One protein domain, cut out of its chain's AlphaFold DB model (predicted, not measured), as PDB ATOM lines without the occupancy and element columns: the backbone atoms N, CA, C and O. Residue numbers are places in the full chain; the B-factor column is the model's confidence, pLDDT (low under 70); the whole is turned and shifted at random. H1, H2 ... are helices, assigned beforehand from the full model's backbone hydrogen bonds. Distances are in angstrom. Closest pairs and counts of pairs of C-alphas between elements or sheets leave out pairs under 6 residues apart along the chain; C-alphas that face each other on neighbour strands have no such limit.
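AT A GLANCE: This is residues 2 to 130 of the 130 residues of an uncharacterized protein of Sulfolobus sp. SCGC AB-777_G05 (UniProt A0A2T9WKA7). Four long helices, H1 to H4, stand side by side as an up-and-down bundle, each running against the one before, with H4 packing back on H1 to complete a ring. The rod spans 54 by 22 by 21 A. The printed part has 129 residues, is all helix with no named strand, and is compact, with a radius of gyration of the C-alphas of 16.1 A.

HOW THE PARTS SIT: H1, residues 2 to 35, and H2, residues 42 to 66, form a hairpin at a shallow tilt of 20 degrees; their closest C-alphas, Ile 23 and Ala 55, are 4.4 A apart. H3, residues 71 to 93, touches H2, with C-alphas 64 and 72 closest at 5.1 A. H4, residues 98 to 129, touches H3 (C-alphas 80 and 111, 5.0 A) and H1 (C-alphas 15 and 117, 5.9 A). H1 and H3 are apart. Every O i to N i+4 pair is within hydrogen-bond range in H1, H3 and H4; in H2, 17 of 21.

IN THESE COORDINATES: H1, 49.7 A long, begins at C-alpha 2 (96.835, 61.146, 61.493). H2 measures 37.3 A and H3 32.6 A. H4, 46.4 A, ends at C-alpha 129 (90.261, 55.903, 71.832).

THE WHOLE: The printed part has no cut and no long link. Residues 39 to 46 and 130 have pLDDT under 70.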
ATOM      1  N   LYS A   2      96.207  59.798  61.627       70.44
ATOM      2  CA  LYS A   2      96.835  61.146  61.493       70.44
ATOM      3  C   LYS A   2      95.863  62.329  61.281       70.44
ATOM      4  O   LYS A   2      96.112  63.427  61.768       70.44
ATOM      5  N   GLY A   3      94.754  62.124  60.560       82.81
ATOM      6  CA  GLY A   3      93.739  63.166  60.335       82.81
ATOM      7  C   GLY A   3      92.940  63.540  61.591       82.81
ATOM      8  O   GLY A   3      92.746  64.723  61.859       82.81
ATOM      9  N   LEU A   4      92.540  62.545  62.389       81.50
ATOM     10  CA  LEU A   4      91.761  62.739  63.620       81.50
ATOM     11  C   LEU A   4      92.598  63.412  64.714       81.50
ATOM     12  O   LEU A   4      92.123  64.322  65.386       81.50
ATOM     13  N   GLU A   5      93.878  63.055  64.837       81.38
ATOM     14  CA  GLU A   5      94.812  63.721  65.759       81.38
ATOM     15  C   GLU A   5      95.010  65.204  65.416       81.38
ATOM     16  O   GLU A   5      95.063  66.060  66.305       81.38
ATOM     17  N   LYS A   6      95.080  65.533  64.118       85.88
ATOM     18  CA  LYS A   6      95.147  66.923  63.651       85.88
ATOM     19  C   LYS A   6      93.866  67.684  64.006       85.88
ATOM     20  O   LYS A   6      93.955  68.805  64.503       85.88
ATOM     21  N   GLN A   7      92.695  67.080  63.800       85.12
ATOM     22  CA  GLN A   7      91.407  67.678  64.174       85.12
ATOM     23  C   GLN A   7      91.290  67.890  65.690       85.12
ATOM     24  O   GLN A   7      90.880  68.967  66.124       85.12
ATOM     25  N   LEU A   8      91.728  66.919  66.497       83.62
ATOM     26  CA  LEU A   8      91.750  67.031  67.956       83.62
ATOM     27  C   LEU A   8      92.645  68.190  68.412       83.62
ATOM     28  O   LEU A   8      92.262  68.967  69.287       83.62
ATOM     29  N   ARG A   9      93.823  68.346  67.794       85.38
ATOM     30  CA  ARG A   9      94.730  69.468  68.076       85.38
ATOM     31  C   ARG A   9      94.091  70.815  67.738       85.38
ATOM     32  O   ARG A   9      94.197  71.739  68.540       85.38
ATOM     33  N   ILE A  10      93.421  70.915  66.589       86.88
ATOM     34  CA  ILE A  10      92.710  72.133  66.182       86.88
ATOM     35  C   ILE A  10      91.628  72.465  67.208       86.88
ATOM     36  O   ILE A  10      91.646  73.556  67.759       86.88
ATOM     37  N   ILE A  11      90.752  71.516  67.546       86.56
ATOM     38  CA  ILE A  11      89.669  71.745  68.514       86.56
ATOM     39  C   ILE A  11      90.195  72.144  69.892       86.56
ATOM     40  O   ILE A  11      89.603  73.009  70.530       86.56
ATOM     41  N   ARG A  12      91.324  71.585  70.341       84.25
ATOM     42  CA  ARG A  12      91.972  72.019  71.589       84.25
ATOM     43  C   ARG A  12      92.467  73.454  71.515       84.25
ATOM     44  O   ARG A  12      92.280  74.201  72.468       84.25
ATOM     45  N   PHE A  13      93.088  73.836  70.404       87.38
ATOM     46  CA  PHE A  13      93.582  75.195  70.212       87.38
ATOM     47  C   PHE A  13      92.429  76.202  70.145       87.38
ATOM     48  O   PHE A  13      92.413  77.176  70.896       87.38
ATOM     49  N   THR A  14      91.416  75.922  69.320       87.44
ATOM     50  CA  THR A  14      90.215  76.755  69.213       87.44
ATOM     51  C   THR A  14      89.482  76.823  70.550       87.44
ATOM     52  O   THR A  14      89.108  77.903  70.993       87.44
ATOM     53  N   GLY A  15      89.345  75.691  71.243       85.56
ATOM     54  CA  GLY A  15      88.780  75.639  72.585       85.56
ATOM     55  C   GLY A  15      89.559  76.488  73.575       85.56
ATOM     56  O   GLY A  15      88.956  77.274  74.298       85.56
ATOM     57  N   GLY A  16      90.889  76.408  73.553       87.56
ATOM     58  CA  GLY A  16      91.753  77.228  74.394       87.56
ATOM     59  C   GLY A  16      91.505  78.726  74.212       87.56
ATOM     60  O   GLY A  16      91.328  79.441  75.197       87.56
ATOM     61  N   ILE A  17      91.394  79.184  72.963       91.44
ATOM     62  CA  ILE A  17      91.058  80.579  72.640       91.44
ATOM     63  C   ILE A  17      89.679  80.957  73.192       91.44
ATOM     64  O   ILE A  17      89.528  82.012  73.803       91.44
ATOM     65  N   VAL A  18      88.675  80.096  73.017       92.06
ATOM     66  CA  VAL A  18      87.309  80.363  73.492       92.06
ATOM     67  C   VAL A  18      87.259  80.429  75.027       92.06
ATOM     68  O   VAL A  18      86.593  81.304  75.583       92.06
ATOM     69  N   TYR A  19      87.979  79.556  75.737       90.81
ATOM     70  CA  TYR A  19      88.089  79.615  77.200       90.81
ATOM     71  C   TYR A  19      88.825  80.867  77.679       90.81
ATOM     72  O   TYR A  19      88.344  81.518  78.607       90.81
ATOM     73  N   LEU A  20      89.916  81.262  77.015       91.81
ATOM     74  CA  LEU A  20      90.611  82.523  77.292       91.81
ATOM     75  C   LEU A  20      89.694  83.734  77.092       91.81
ATOM     76  O   LEU A  20      89.606  84.582  77.978       91.81
ATOM     77  N   ALA A  21      88.956  83.792  75.982       92.56
ATOM     78  CA  ALA A  21      87.969  84.843  75.743       92.56
ATOM     79  C   ALA A  21      86.905  84.877  76.855       92.56
ATOM     80  O   ALA A  21      86.534  85.949  77.331       92.56
ATOM     81  N   GLY A  22      86.466  83.705  77.327       91.19
ATOM     82  CA  GLY A  22      85.574  83.578  78.477       91.19
ATOM     83  C   GLY A  22      86.140  84.210  79.752       91.19
ATOM     84  O   GLY A  22      85.419  84.952  80.417       91.19
ATOM     85  N   ILE A  23      87.417  83.967  80.063       92.06
ATOM     86  CA  ILE A  23      88.114  84.569  81.214       92.06
ATOM     87  C   ILE A  23      88.167  86.093  81.071       92.06
ATOM     88  O   ILE A  23      87.770  86.805  81.994       92.06
ATOM     89  N   PHE A  24      88.602  86.596  79.910       93.31
ATOM     90  CA  PHE A  24      88.701  88.035  79.649       93.31
ATOM     91  C   PHE A  24      87.351  88.745  79.775       93.31
ATOM     92  O   PHE A  24      87.264  89.789  80.423       93.31
ATOM     93  N   LEU A  25      86.286  88.178  79.208       91.56
ATOM     94  CA  LEU A  25      84.937  88.739  79.308       91.56
ATOM     95  C   LEU A  25      84.441  88.756  80.752       91.56
ATOM     96  O   LEU A  25      83.921  89.768  81.214       91.56
ATOM     97  N   SER A  26      84.645  87.667  81.490       91.25
ATOM     98  CA  SER A  26      84.272  87.593  82.900       91.25
ATOM     99  C   SER A  26      85.034  88.611  83.763       91.25
ATOM    100  O   SER A  26      84.413  89.308  84.565       91.25
ATOM    101  N   ALA A  27      86.341  88.782  83.548       90.25
ATOM    102  CA  ALA A  27      87.138  89.808  84.226       90.25
ATOM    103  C   ALA A  27      86.717  91.240  83.838       90.25
ATOM    104  O   ALA A  27      86.698  92.139  84.683       90.25
ATOM    105  N   SER A  28      86.327  91.448  82.578       91.19
ATOM    106  CA  SER A  28      85.840  92.742  82.085       91.19
ATOM    107  C   SER A  28      84.504  93.117  82.726       91.19
ATOM    108  O   SER A  28      84.344  94.242  83.192       91.19
ATOM    109  N   ILE A  29      83.567  92.165  82.824       90.31
ATOM    110  CA  ILE A  29      82.282  92.367  83.508       90.31
ATOM    111  C   ILE A  29      82.516  92.667  84.992       90.31
ATOM    112  O   ILE A  29      81.944  93.621  85.509       90.31
ATOM    113  N   TYR A  30      83.393  91.911  85.662       89.94
ATOM    114  CA  TYR A  30      83.767  92.189  87.052       89.94
ATOM    115  C   TYR A  30      84.278  93.626  87.228       89.94
ATOM    116  O   TYR A  30      83.742  94.382  88.036       89.94
ATOM    117  N   THR A  31      85.262  94.027  86.422       88.44
ATOM    118  CA  THR A  31      85.858  95.371  86.481       88.44
ATOM    119  C   THR A  31      84.821  96.463  86.213       88.44
ATOM    120  O   THR A  31      84.785  97.470  86.919       88.44
ATOM    121  N   ALA A  32      83.930  96.248  85.243       88.25
ATOM    122  CA  ALA A  32      82.843  97.167  84.925       88.25
ATOM    123  C   ALA A  32      81.886  97.382  86.108       88.25
ATOM    124  O   ALA A  32      81.498  98.516  86.387       88.25
ATOM    125  N   LEU A  33      81.528  96.316  86.824       86.50
ATOM    126  CA  LEU A  33      80.672  96.406  88.010       86.50
ATOM    127  C   LEU A  33      81.376  97.122  89.161       86.50
ATOM    128  O   LEU A  33      80.736  97.867  89.904       86.50
ATOM    129  N   VAL A  34      82.690  96.908  89.309       86.12
ATOM    130  CA  VAL A  34      83.490  97.566  90.356       86.12
ATOM    131  C   VAL A  34      83.542  99.065  90.080       86.12
ATOM    132  O   VAL A  34      83.304  99.857  90.991       86.12
ATOM    133  N   GLY A  35      83.752  99.451  88.818       83.75
ATOM    134  CA  GLY A  35      83.742 100.848  88.382       83.75
ATOM    135  C   GLY A  35      82.412 101.572  88.626       83.75
ATOM    136  O   GLY A  35      82.413 102.780  88.840       83.75
ATOM    137  N   LEU A  36      81.288 100.849  88.673       82.56
ATOM    138  CA  LEU A  36      79.975 101.412  89.014       82.56
ATOM    139  C   LEU A  36      79.758 101.614  90.522       82.56
ATOM    140  O   LEU A  36      78.713 102.118  90.928       82.56
ATOM    141  N   GLY A  37      80.697 101.195  91.375       75.94
ATOM    142  CA  GLY A  37      80.582 101.344  92.828       75.94
ATOM    143  C   GLY A  37      79.464 100.506  93.465       75.94
ATOM    144  O   GLY A  37      79.155 100.693  94.643       75.94
ATOM    145  N   LEU A  38      78.884  99.557  92.720       71.62
ATOM    146  CA  LEU A  38      77.754  98.729  93.159       71.62
ATOM    147  C   LEU A  38      78.128  97.753  94.289       71.62
ATOM    148  O   LEU A  38      77.253  97.222  94.962       71.62
ATOM    149  N   ALA A  39      79.424  97.554  94.551       63.22
ATOM    150  CA  ALA A  39      79.946  96.622  95.553       63.22
ATOM    151  C   ALA A  39      79.554  96.954  97.004       63.22
ATOM    152  O   ALA A  39      79.706  96.114  97.886       63.22
ATOM    153  N   LYS A  40      79.044  98.164  97.267       64.06
ATOM    154  CA  LYS A  40      78.672  98.620  98.617       64.06
ATOM    155  C   LYS A  40      77.336  98.064  99.118       64.06
ATOM    156  O   LYS A  40      77.033  98.201 100.297       64.06
ATOM    157  N   ASN A  41      76.527  97.464  98.245       68.44
ATOM    158  CA  ASN A  41      75.218  96.932  98.603       68.44
ATOM    159  C   ASN A  41      75.262  95.394  98.620       68.44
ATOM    160  O   ASN A  41      75.683  94.766  97.651       68.44
ATOM    161  N   LEU A  42      74.811  94.784  99.721       67.06
ATOM    162  CA  LEU A  42      74.868  93.335  99.941       67.06
ATOM    163  C   LEU A  42      74.124  92.548  98.850       67.06
ATOM    164  O   LEU A  42      74.600  91.500  98.425       67.06
ATOM    165  N   VAL A  43      73.023  93.084  98.319       67.56
ATOM    166  CA  VAL A  43      72.273  92.473  97.205       67.56
ATOM    167  C   VAL A  43      73.125  92.401  95.933       67.56
ATOM    168  O   VAL A  43      73.049  91.444  95.166       67.56
ATOM    169  N   TYR A  44      74.002  93.385  95.748       68.06
ATOM    170  CA  TYR A  44      74.912  93.461  94.617       68.06
ATOM    171  C   TYR A  44      76.194  92.661  94.865       68.06
ATOM    172  O   TYR A  44      76.890  92.366  93.912       68.06
ATOM    173  N   SER A  45      76.511  92.209  96.081       67.06
ATOM    174  CA  SER A  45      77.695  91.356  96.319       67.06
ATOM    175  C   SER A  45      77.651  90.039  95.523       67.06
ATOM    176  O   SER A  45      78.659  89.612  94.954       67.06
ATOM    177  N   VAL A  46      76.454  89.463  95.371       68.38
ATOM    178  CA  VAL A  46      76.196  88.289  94.521       68.38
ATOM    179  C   VAL A  46      76.495  88.599  93.051       68.38
ATOM    180  O   VAL A  46      77.009  87.743  92.329       68.38
ATOM    181  N   LEU A  47      76.274  89.848  92.617       71.44
ATOM    182  CA  LEU A  47      76.576  90.286  91.256       71.44
ATOM    183  C   LEU A  47      78.073  90.234  90.932       71.44
ATOM    184  O   LEU A  47      78.435  89.991  89.783       71.44
ATOM    185  N   PHE A  48      78.944  90.440  91.918       77.25
ATOM    186  CA  PHE A  48      80.398  90.393  91.731       77.25
ATOM    187  C   PHE A  48      80.952  88.971  91.743       77.25
ATOM    188  O   PHE A  48      81.958  88.696  91.087       77.25
ATOM    189  N   ALA A  49      80.295  88.061  92.464       81.06
ATOM    190  CA  ALA A  49      80.722  86.673  92.566       81.06
ATOM    191  C   ALA A  49      80.565  85.921  91.235       81.06
ATOM    192  O   ALA A  49      81.428  85.119  90.883       81.06
ATOM    193  N   VAL A  50      79.504  86.207  90.468       84.94
ATOM    194  CA  VAL A  50      79.191  85.488  89.219       84.94
ATOM    195  C   VAL A  50      80.310  85.603  88.170       84.94
ATOM    196  O   VAL A  50      80.786  84.563  87.702       84.94
ATOM    197  N   PRO A  51      80.803  86.805  87.807       86.62
ATOM    198  CA  PRO A  51      81.889  86.914  86.842       86.62
ATOM    199  C   PRO A  51      83.202  86.334  87.367       86.62
ATOM    200  O   PRO A  51      83.909  85.664  86.620       86.62
ATOM    201  N   LEU A  52      83.509  86.520  88.653       85.94
ATOM    202  CA  LEU A  52      84.747  86.009  89.244       85.94
ATOM    203  C   LEU A  52      84.785  84.473  89.230       85.94
ATOM    204  O   LEU A  52      85.749  83.869  88.761       85.94
ATOM    205  N   TYR A  53      83.693  83.845  89.667       87.06
ATOM    206  CA  TYR A  53      83.508  82.398  89.619       87.06
ATOM    207  C   TYR A  53      83.613  81.866  88.188       87.06
ATOM    208  O   TYR A  53      84.317  80.887  87.935       87.06
ATOM    209  N   SER A  54      82.970  82.543  87.232       86.50
ATOM    210  CA  SER A  54      83.037  82.157  85.823       86.50
ATOM    211  C   SER A  54      84.466  82.239  85.273       86.50
ATOM    212  O   SER A  54      84.893  81.327  84.565       86.50
ATOM    213  N   ALA A  55      85.239  83.273  85.622       87.69
ATOM    214  CA  ALA A  55      86.639  83.391  85.209       87.69
ATOM    215  C   ALA A  55      87.495  82.240  85.762       87.69
ATOM    216  O   ALA A  55      88.221  81.596  85.001       87.69
ATOM    217  N   ILE A  56      87.358  81.933  87.057       89.19
ATOM    218  CA  ILE A  56      88.101  80.848  87.714       89.19
ATOM    219  C   ILE A  56      87.775  79.503  87.062       89.19
ATOM    220  O   ILE A  56      88.688  78.779  86.664       89.19
ATOM    221  N   LEU A  57      86.490  79.180  86.884       88.12
ATOM    222  CA  LEU A  57      86.092  77.921  86.256       88.12
ATOM    223  C   LEU A  57      86.600  77.792  84.820       88.12
ATOM    224  O   LEU A  57      87.086  76.726  84.443       88.12
ATOM    225  N   ASN A  58      86.524  78.861  84.022       87.75
ATOM    226  CA  ASN A  58      87.066  78.839  82.663       87.75
ATOM    227  C   ASN A  58      88.583  78.594  82.665       87.75
ATOM    228  O   ASN A  58      89.069  77.845  81.818       87.75
ATOM    229  N   GLY A  59      89.316  79.153  83.634       86.00
ATOM    230  CA  GLY A  59      90.741  78.877  83.836       86.00
ATOM    231  C   GLY A  59      91.025  77.420  84.210       86.00
ATOM    232  O   GLY A  59      91.901  76.792  83.614       86.00
ATOM    233  N   VAL A  60      90.247  76.851  85.135       87.94
ATOM    234  CA  VAL A  60      90.364  75.434  85.519       87.94
ATOM    235  C   VAL A  60      90.115  74.529  84.312       87.94
ATOM    236  O   VAL A  60      90.933  73.660  84.016       87.94
ATOM    237  N   ILE A  61      89.032  74.757  83.564       87.06
ATOM    238  CA  ILE A  61      88.687  73.931  82.399       87.06
ATOM    239  C   ILE A  61      89.732  74.061  81.297       87.06
ATOM    240  O   ILE A  61      90.097  73.053  80.694       87.06
ATOM    241  N   LEU A  62      90.265  75.262  81.066       86.94
ATOM    242  CA  LEU A  62      91.382  75.461  80.147       86.94
ATOM    243  C   LEU A  62      92.575  74.573  80.531       86.94
ATOM    244  O   LEU A  62      93.111  73.871  79.673       86.94
ATOM    245  N   GLY A  63      92.937  74.538  81.817       83.50
ATOM    246  CA  GLY A  63      93.968  73.639  82.338       83.50
ATOM    247  C   GLY A  63      93.659  72.161  82.068       83.50
ATOM    248  O   GLY A  63      94.518  71.434  81.568       83.50
ATOM    249  N   LEU A  64      92.416  71.729  82.302       85.44
ATOM    250  CA  LEU A  64      91.979  70.349  82.046       85.44
ATOM    251  C   LEU A  64      92.022  69.980  80.548       85.44
ATOM    252  O   LEU A  64      92.434  68.872  80.197       85.44
ATOM    253  N   VAL A  65      91.643  70.902  79.655       81.50
ATOM    254  CA  VAL A  65      91.705  70.721  78.190       81.50
ATOM    255  C   VAL A  65      93.157  70.649  77.705       81.50
ATOM    256  O   VAL A  65      93.486  69.852  76.817       81.50
ATOM    257  N   ILE A  66      94.054  71.444  78.294       80.81
ATOM    258  CA  ILE A  66      95.493  71.374  78.010       80.81
ATOM    259  C   ILE A  66      96.058  70.024  78.470       80.81
ATOM    260  O   ILE A  66      96.762  69.380  77.688       80.81
ATOM    261  N   ALA A  67      95.683  69.567  79.666       81.81
ATOM    262  CA  ALA A  67      96.092  68.285  80.245       81.81
ATOM    263  C   ALA A  67      95.415  67.053  79.609       81.81
ATOM    264  O   ALA A  67      95.771  65.925  79.936       81.81
ATOM    265  N   GLN A  68      94.472  67.248  78.679       76.81
ATOM    266  CA  GLN A  68      93.751  66.184  77.962       76.81
ATOM    267  C   GLN A  68      92.929  65.254  78.868       76.81
ATOM    268  O   GLN A  68      92.654  64.106  78.511       76.81
ATOM    269  N   LEU A  69      92.492  65.751  80.025       78.25
ATOM    270  CA  LEU A  69      91.732  64.956  80.985       78.25
ATOM    271  C   LEU A  69      90.297  64.731  80.493       78.25
ATOM    272  O   LEU A  69      89.646  65.647  79.988       78.25
ATOM    273  N   LYS A  70      89.784  63.504  80.662       75.56
ATOM    274  CA  LYS A  70      88.411  63.130  80.264       75.56
ATOM    275  C   LYS A  70      87.356  63.979  80.982       75.56
ATOM    276  O   LYS A  70      86.331  64.325  80.392       75.56
ATOM    277  N   ASP A  71      87.649  64.382  82.212       79.25
ATOM    278  CA  ASP A  71      86.735  65.164  83.043       79.25
ATOM    279  C   ASP A  71      86.551  66.603  82.546       79.25
ATOM    280  O   ASP A  71      85.547  67.238  82.870       79.25
ATOM    281  N   ALA A  72      87.459  67.104  81.694       81.25
ATOM    282  CA  ALA A  72      87.363  68.436  81.096       81.25
ATOM    283  C   ALA A  72      86.013  68.660  80.397       81.25
ATOM    284  O   ALA A  72      85.466  69.760  80.433       81.25
ATOM    285  N   VAL A  73      85.453  67.606  79.794       84.81
ATOM    286  CA  VAL A  73      84.163  67.673  79.102       84.81
ATOM    287  C   VAL A  73      83.009  67.830  80.083       84.81
ATOM    288  O   VAL A  73      82.150  68.682  79.874       84.81
ATOM    289  N   LEU A  74      82.978  67.027  81.149       86.00
ATOM    290  CA  LEU A  74      81.897  67.078  82.131       86.00
ATOM    291  C   LEU A  74      81.911  68.412  82.883       86.00
ATOM    292  O   LEU A  74      80.901  69.116  82.898       86.00
ATOM    293  N   TYR A  75      83.067  68.795  83.433       86.25
ATOM    294  CA  TYR A  75      83.221  70.074  84.128       86.25
ATOM    295  C   TYR A  75      82.973  71.257  83.193       86.25
ATOM    296  O   TYR A  75      82.326  72.227  83.581       86.25
ATOM    297  N   GLY A  76      83.422  71.155  81.941       87.06
ATOM    298  CA  GLY A  76      83.200  72.163  80.918       87.06
ATOM    299  C   GLY A  76      81.726  72.394  80.585       87.06
ATOM    300  O   GLY A  76      81.299  73.547  80.489       87.06
ATOM    301  N   LEU A  77      80.938  71.323  80.448       88.81
ATOM    302  CA  LEU A  77      79.499  71.411  80.186       88.81
ATOM    303  C   LEU A  77      78.754  72.018  81.375       88.81
ATOM    304  O   LEU A  77      77.956  72.936  81.184       88.81
ATOM    305  N   ILE A  78      79.054  71.554  82.591       88.12
ATOM    306  CA  ILE A  78      78.434  72.068  83.819       88.12
ATOM    307  C   ILE A  78      78.746  73.557  83.984       88.12
ATOM    308  O   ILE A  78      77.832  74.357  84.175       88.12
ATOM    309  N   ALA A  79      80.011  73.953  83.847       88.69
ATOM    310  CA  ALA A  79      80.414  75.349  83.984       88.69
ATOM    311  C   ALA A  79      79.787  76.253  82.916       88.69
ATOM    312  O   ALA A  79      79.354  77.358  83.231       88.69
ATOM    313  N   SER A  80      79.724  75.792  81.663       90.31
ATOM    314  CA  SER A  80      79.121  76.565  80.573       90.31
ATOM    315  C   SER A  80      77.611  76.713  80.770       90.31
ATOM    316  O   SER A  80      77.078  77.806  80.593       90.31
ATOM    317  N   GLY A  81      76.926  75.649  81.206       89.62
ATOM    318  CA  GLY A  81      75.502  75.687  81.544       89.62
ATOM    319  C   GLY A  81      75.203  76.610  82.727       89.62
ATOM    320  O   GLY A  81      74.306  77.448  82.640       89.62
ATOM    321  N   LEU A  82      76.002  76.526  83.796       89.81
ATOM    322  CA  LEU A  82      75.907  77.439  84.936       89.81
ATOM    323  C   LEU A  82      76.170  78.887  84.526       89.81
ATOM    324  O   LEU A  82      75.447  79.771  84.967       89.81
ATOM    325  N   ALA A  83      77.160  79.146  83.668       88.81
ATOM    326  CA  ALA A  83      77.421  80.491  83.175       88.81
ATOM    327  C   ALA A  83      76.202  81.048  82.423       88.81
ATOM    328  O   ALA A  83      75.759  82.149  82.732       88.81
ATOM    329  N   ILE A  84      75.618  80.280  81.498       92.00
ATOM    330  CA  ILE A  84      74.414  80.697  80.760       92.00
ATOM    331  C   ILE A  84      73.273  81.022  81.727       92.00
ATOM    332  O   ILE A  84      72.686  82.100  81.637       92.00
ATOM    333  N   LEU A  85      72.986  80.123  82.669       91.00
ATOM    334  CA  LEU A  85      71.925  80.313  83.653       91.00
ATOM    335  C   LEU A  85      72.176  81.557  84.516       91.00
ATOM    336  O   LEU A  85      71.315  82.428  84.598       91.00
ATOM    337  N   LEU A  86      73.365  81.683  85.104       89.06
ATOM    338  CA  LEU A  86      73.688  82.783  86.010       89.06
ATOM    339  C   LEU A  86      73.697  84.133  85.295       89.06
ATOM    340  O   LEU A  86      73.114  85.073  85.822       89.06
ATOM    341  N   TYR A  87      74.289  84.234  84.100       89.12
ATOM    342  CA  TYR A  87      74.264  85.472  83.313       89.12
ATOM    343  C   TYR A  87      72.860  85.805  82.786       89.12
ATOM    344  O   TYR A  87      72.539  86.979  82.635       89.12
ATOM    345  N   SER A  88      71.994  84.815  82.560       90.19
ATOM    346  CA  SER A  88      70.593  85.076  82.190       90.19
ATOM    347  C   SER A  88      69.794  85.624  83.374       90.19
ATOM    348  O   SER A  88      69.087  86.619  83.230       90.19
ATOM    349  N   LEU A  89      69.960  85.037  84.567       86.06
ATOM    350  CA  LEU A  89      69.381  85.568  85.808       86.06
ATOM    351  C   LEU A  89      69.913  86.981  86.089       86.06
ATOM    352  O   LEU A  89      69.157  87.873  86.458       86.06
ATOM    353  N   TYR A  90      71.199  87.207  85.833       80.38
ATOM    354  CA  TYR A  90      71.842  88.515  85.933       80.38
ATOM    355  C   TYR A  90      71.095  89.606  85.165       80.38
ATOM    356  O   TYR A  90      70.849  90.684  85.696       80.38
ATOM    357  N   LEU A  91      70.712  89.304  83.922       87.69
ATOM    358  CA  LEU A  91      69.994  90.227  83.046       87.69
ATOM    359  C   LEU A  91      68.512  90.362  83.410       87.69
ATOM    360  O   LEU A  91      67.922  91.406  83.155       87.69
ATOM    361  N   ALA A  92      67.912  89.329  84.002       86.31
ATOM    362  CA  ALA A  92      66.505  89.340  84.393       86.31
ATOM    363  C   ALA A  92      66.247  90.122  85.692       86.31
ATOM    364  O   ALA A  92      65.220  90.784  85.816       86.31
ATOM    365  N   PHE A  93      67.161  90.041  86.663       84.00
ATOM    366  CA  PHE A  93      66.944  90.590  88.007       84.00
ATOM    367  C   PHE A  93      67.549  91.979  88.229       84.00
ATOM    368  O   PHE A  93      67.174  92.650  89.190       84.00
ATOM    369  N   PHE A  94      68.470  92.427  87.373       82.50
ATOM    370  CA  PHE A  94      69.216  93.660  87.609       82.50
ATOM    371  C   PHE A  94      69.135  94.615  86.428       82.50
ATOM    372  O   PHE A  94      69.409  94.264  85.282       82.50
ATOM    373  N   THR A  95      68.810  95.869  86.732       84.44
ATOM    374  CA  THR A  95      68.879  96.956  85.755       84.44
ATOM    375  C   THR A  95      70.325  97.423  85.658       84.44
ATOM    376  O   THR A  95      70.838  98.084  86.560       84.44
ATOM    377  N   LEU A  96      70.998  97.035  84.579       83.62
ATOM    378  CA  LEU A  96      72.412  97.318  84.352       83.62
ATOM    379  C   LEU A  96      72.589  98.258  83.154       83.62
ATOM    380  O   LEU A  96      71.783  98.225  82.222       83.62
ATOM    381  N   PRO A  97      73.663  99.066  83.127       88.56
ATOM    382  CA  PRO A  97      74.015  99.838  81.944       88.56
ATOM    383  C   PRO A  97      74.163  98.957  80.698       88.56
ATOM    384  O   PRO A  97      74.691  97.843  80.770       88.56
ATOM    385  N   LEU A  98      73.767  99.490  79.538       89.25
ATOM    386  CA  LEU A  98      73.732  98.751  78.268       89.25
ATOM    387  C   LEU A  98      75.056  98.057  77.922       89.25
ATOM    388  O   LEU A  98      75.051  96.935  77.427       89.25
ATOM    389  N   TYR A  99      76.200  98.673  78.223       88.25
ATOM    390  CA  TYR A  99      77.504  98.069  77.939       88.25
ATOM    391  C   TYR A  99      77.762  96.783  78.749       88.25
ATOM    392  O   TYR A  99      78.360  95.845  78.224       88.25
ATOM    393  N   ILE A 100      77.268  96.687  79.991       89.56
ATOM    394  CA  ILE A 100      77.343  95.454  80.795       89.56
ATOM    395  C   ILE A 100      76.375  94.411  80.246       89.56
ATOM    396  O   ILE A 100      76.731  93.235  80.166       89.56
ATOM    397  N   VAL A 101      75.184  94.840  79.821       91.25
ATOM    398  CA  VAL A 101      74.198  93.956  79.188       91.25
ATOM    399  C   VAL A 101      74.793  93.293  77.944       91.25
ATOM    400  O   VAL A 101      74.745  92.069  77.819       91.25
ATOM    401  N   TYR A 102      75.439  94.067  77.068       92.56
ATOM    402  CA  TYR A 102      76.105  93.517  75.885       92.56
ATOM    403  C   TYR A 102      77.240  92.556  76.243       92.56
ATOM    404  O   TYR A 102      77.319  91.475  75.663       92.56
ATOM    405  N   LEU A 103      78.084  92.889  77.226       91.94
ATOM    406  CA  LEU A 103      79.149  91.987  77.677       91.94
ATOM    407  C   LEU A 103      78.596  90.664  78.228       91.94
ATOM    408  O   LEU A 103      79.140  89.602  77.922       91.94
ATOM    409  N   ALA A 104      77.509  90.708  79.000       91.50
ATOM    410  CA  ALA A 104      76.851  89.514  79.526       91.50
ATOM    411  C   ALA A 104      76.256  88.646  78.404       91.50
ATOM    412  O   ALA A 104      76.456  87.432  78.401       91.50
ATOM    413  N   LEU A 105      75.604  89.252  77.406       94.06
ATOM    414  CA  LEU A 105      75.086  88.533  76.236       94.06
ATOM    415  C   LEU A 105      76.208  87.890  75.409       94.06
ATOM    416  O   LEU A 105      76.106  86.719  75.037       94.06
ATOM    417  N   ILE A 106      77.309  88.610  75.175       94.81
ATOM    418  CA  ILE A 106      78.494  88.054  74.505       94.81
ATOM    419  C   ILE A 106      79.048  86.881  75.318       94.81
ATOM    420  O   ILE A 106      79.391  85.844  74.750       94.81
ATOM    421  N   LYS A 107      79.095  86.994  76.651       92.88
ATOM    422  CA  LYS A 107      79.567  85.909  77.518       92.88
ATOM    423  C   LYS A 107      78.675  84.670  77.443       92.88
ATOM    424  O   LYS A 107      79.214  83.562  77.387       92.88
ATOM    425  N   ILE A 108      77.353  84.843  77.396       94.25
ATOM    426  CA  ILE A 108      76.395  83.751  77.156       94.25
ATOM    427  C   ILE A 108      76.698  83.084  75.808       94.25
ATOM    428  O   ILE A 108      76.858  81.865  75.757       94.25
ATOM    429  N   GLY A 109      76.866  83.872  74.741       94.94
ATOM    430  CA  GLY A 109      77.219  83.364  73.411       94.94
ATOM    431  C   GLY A 109      78.526  82.565  73.405       94.94
ATOM    432  O   GLY A 109      78.575  81.455  72.876       94.94
ATOM    433  N   VAL A 110      79.568  83.068  74.073       95.06
ATOM    434  CA  VAL A 110      80.835  82.339  74.250       95.06
ATOM    435  C   VAL A 110      80.609  81.010  74.967       95.06
ATOM    436  O   VAL A 110      81.161  80.000  74.541       95.06
ATOM    437  N   SER A 111      79.776  80.965  76.006       93.44
ATOM    438  CA  SER A 111      79.485  79.715  76.716       93.44
ATOM    439  C   SER A 111      78.684  78.707  75.885       93.44
ATOM    440  O   SER A 111      78.924  77.506  76.004       93.44
ATOM    441  N   VAL A 112      77.834  79.153  74.960       94.94
ATOM    442  CA  VAL A 112      77.218  78.262  73.960       94.94
ATOM    443  C   VAL A 112      78.276  77.684  73.011       94.94
ATOM    444  O   VAL A 112      78.286  76.480  72.746       94.94
ATOM    445  N   ILE A 113      79.221  78.508  72.548       94.19
ATOM    446  CA  ILE A 113      80.330  78.047  71.695       94.19
ATOM    447  C   ILE A 113      81.217  77.042  72.447       94.19
ATOM    448  O   ILE A 113      81.608  76.027  71.867       94.19
ATOM    449  N   GLN A 114      81.492  77.266  73.737       92.31
ATOM    450  CA  GLN A 114      82.242  76.331  74.590       92.31
ATOM    451  C   GLN A 114      81.586  74.946  74.618       92.31
ATOM    452  O   GLN A 114      82.272  73.945  74.416       92.31
ATOM    453  N   ILE A 115      80.261  74.878  74.781       92.69
ATOM    454  CA  ILE A 115      79.508  73.614  74.731       92.69
ATOM    455  C   ILE A 115      79.719  72.909  73.386       92.69
ATOM    456  O   ILE A 115      80.006  71.709  73.360       92.69
ATOM    457  N   GLY A 116      79.640  73.647  72.275       90.88
ATOM    458  CA  GLY A 116      79.898  73.106  70.938       90.88
ATOM    459  C   GLY A 116      81.309  72.528  70.798       90.88
ATOM    460  O   GLY A 116      81.476  71.391  70.355       90.88
ATOM    461  N   VAL A 117      82.331  73.264  71.240       90.38
ATOM    462  CA  VAL A 117      83.730  72.802  71.230       90.38
ATOM    463  C   VAL A 117      83.894  71.512  72.037       90.38
ATOM    464  O   VAL A 117      84.511  70.563  71.552       90.38
ATOM    465  N   LEU A 118      83.330  71.450  73.245       89.50
ATOM    466  CA  LEU A 118      83.406  70.262  74.102       89.50
ATOM    467  C   LEU A 118      82.694  69.055  73.487       89.50
ATOM    468  O   LEU A 118      83.179  67.928  73.611       89.50
ATOM    469  N   TYR A 119      81.570  69.279  72.807       89.25
ATOM    470  CA  TYR A 119      80.856  68.232  72.084       89.25
ATOM    471  C   TYR A 119      81.737  67.618  70.987       89.25
ATOM    472  O   TYR A 119      81.918  66.397  70.953       89.25
ATOM    473  N   PHE A 120      82.351  68.453  70.140       87.50
ATOM    474  CA  PHE A 120      83.267  67.977  69.099       87.50
ATOM    475  C   PHE A 120      84.514  67.311  69.681       87.50
ATOM    476  O   PHE A 120      84.939  66.267  69.187       87.50
ATOM    477  N   TYR A 121      85.063  67.862  70.765       85.88
ATOM    478  CA  TYR A 121      86.196  67.272  71.473       85.88
ATOM    479  C   TYR A 121      85.877  65.857  71.974       85.88
ATOM    480  O   TYR A 121      86.637  64.925  71.710       85.88
ATOM    481  N   ARG A 122      84.721  65.664  72.625       85.56
ATOM    482  CA  ARG A 122      84.280  64.347  73.109       85.56
ATOM    483  C   ARG A 122      84.051  63.367  71.962       85.56
ATOM    484  O   ARG A 122      84.418  62.200  72.089       85.56
ATOM    485  N   LYS A 123      83.435  63.824  70.866       87.19
ATOM    486  CA  LYS A 123      83.194  62.991  69.681       87.19
ATOM    487  C   LYS A 123      84.514  62.459  69.115       87.19
ATOM    488  O   LYS A 123      84.654  61.253  68.954       87.19
ATOM    489  N   LEU A 124      85.500  63.336  68.919       86.44
ATOM    490  CA  LEU A 124      86.818  62.936  68.420       86.44
ATOM    491  C   LEU A 124      87.588  62.049  69.399       86.44
ATOM    492  O   LEU A 124      88.241  61.107  68.968       86.44
ATOM    493  N   GLN A 125      87.508  62.312  70.707       81.69
ATOM    494  CA  GLN A 125      88.135  61.429  71.693       81.69
ATOM    495  C   GLN A 125      87.574  60.003  71.616       81.69
ATOM    496  O   GLN A 125      88.359  59.061  71.640       81.69
ATOM    497  N   LYS A 126      86.252  59.838  71.469       84.62
ATOM    498  CA  LYS A 126      85.637  58.512  71.293       84.62
ATOM    499  C   LYS A 126      86.080  57.826  69.999       84.62
ATOM    500  O   LYS A 126      86.391  56.646  69.991       84.62
ATOM    501  N   GLU A 127      86.157  58.566  68.895       84.62
ATOM    502  CA  GLU A 127      86.601  58.001  67.612       84.62
ATOM    503  C   GLU A 127      88.078  57.565  67.623       84.62
ATOM    504  O   GLU A 127      88.452  56.648  66.895       84.62
ATOM    505  N   ILE A 128      88.925  58.209  68.435       80.94
ATOM    506  CA  ILE A 128      90.358  57.888  68.533       80.94
ATOM    507  C   ILE A 128      90.630  56.767  69.545       80.94
ATOM    508  O   ILE A 128      91.502  55.935  69.298       80.94
ATOM    509  N   PHE A 129      89.928  56.756  70.682       78.00
ATOM    510  CA  PHE A 129      90.261  55.903  71.832       78.00
ATOM    511  C   PHE A 129      89.219  54.820  72.162       78.00
ATOM    512  O   PHE A 129      89.481  54.026  73.065       78.00
ATOM    513  N   GLY A 130      88.085  54.768  71.450       65.44
ATOM    514  CA  GLY A 130      86.952  53.875  71.744       65.44
ATOM    515  C   GLY A 130      86.062  54.390  72.870       65.44
ATOM    516  O   GLY A 130      85.646  53.557  73.701       65.44
TER     517      GLY A 130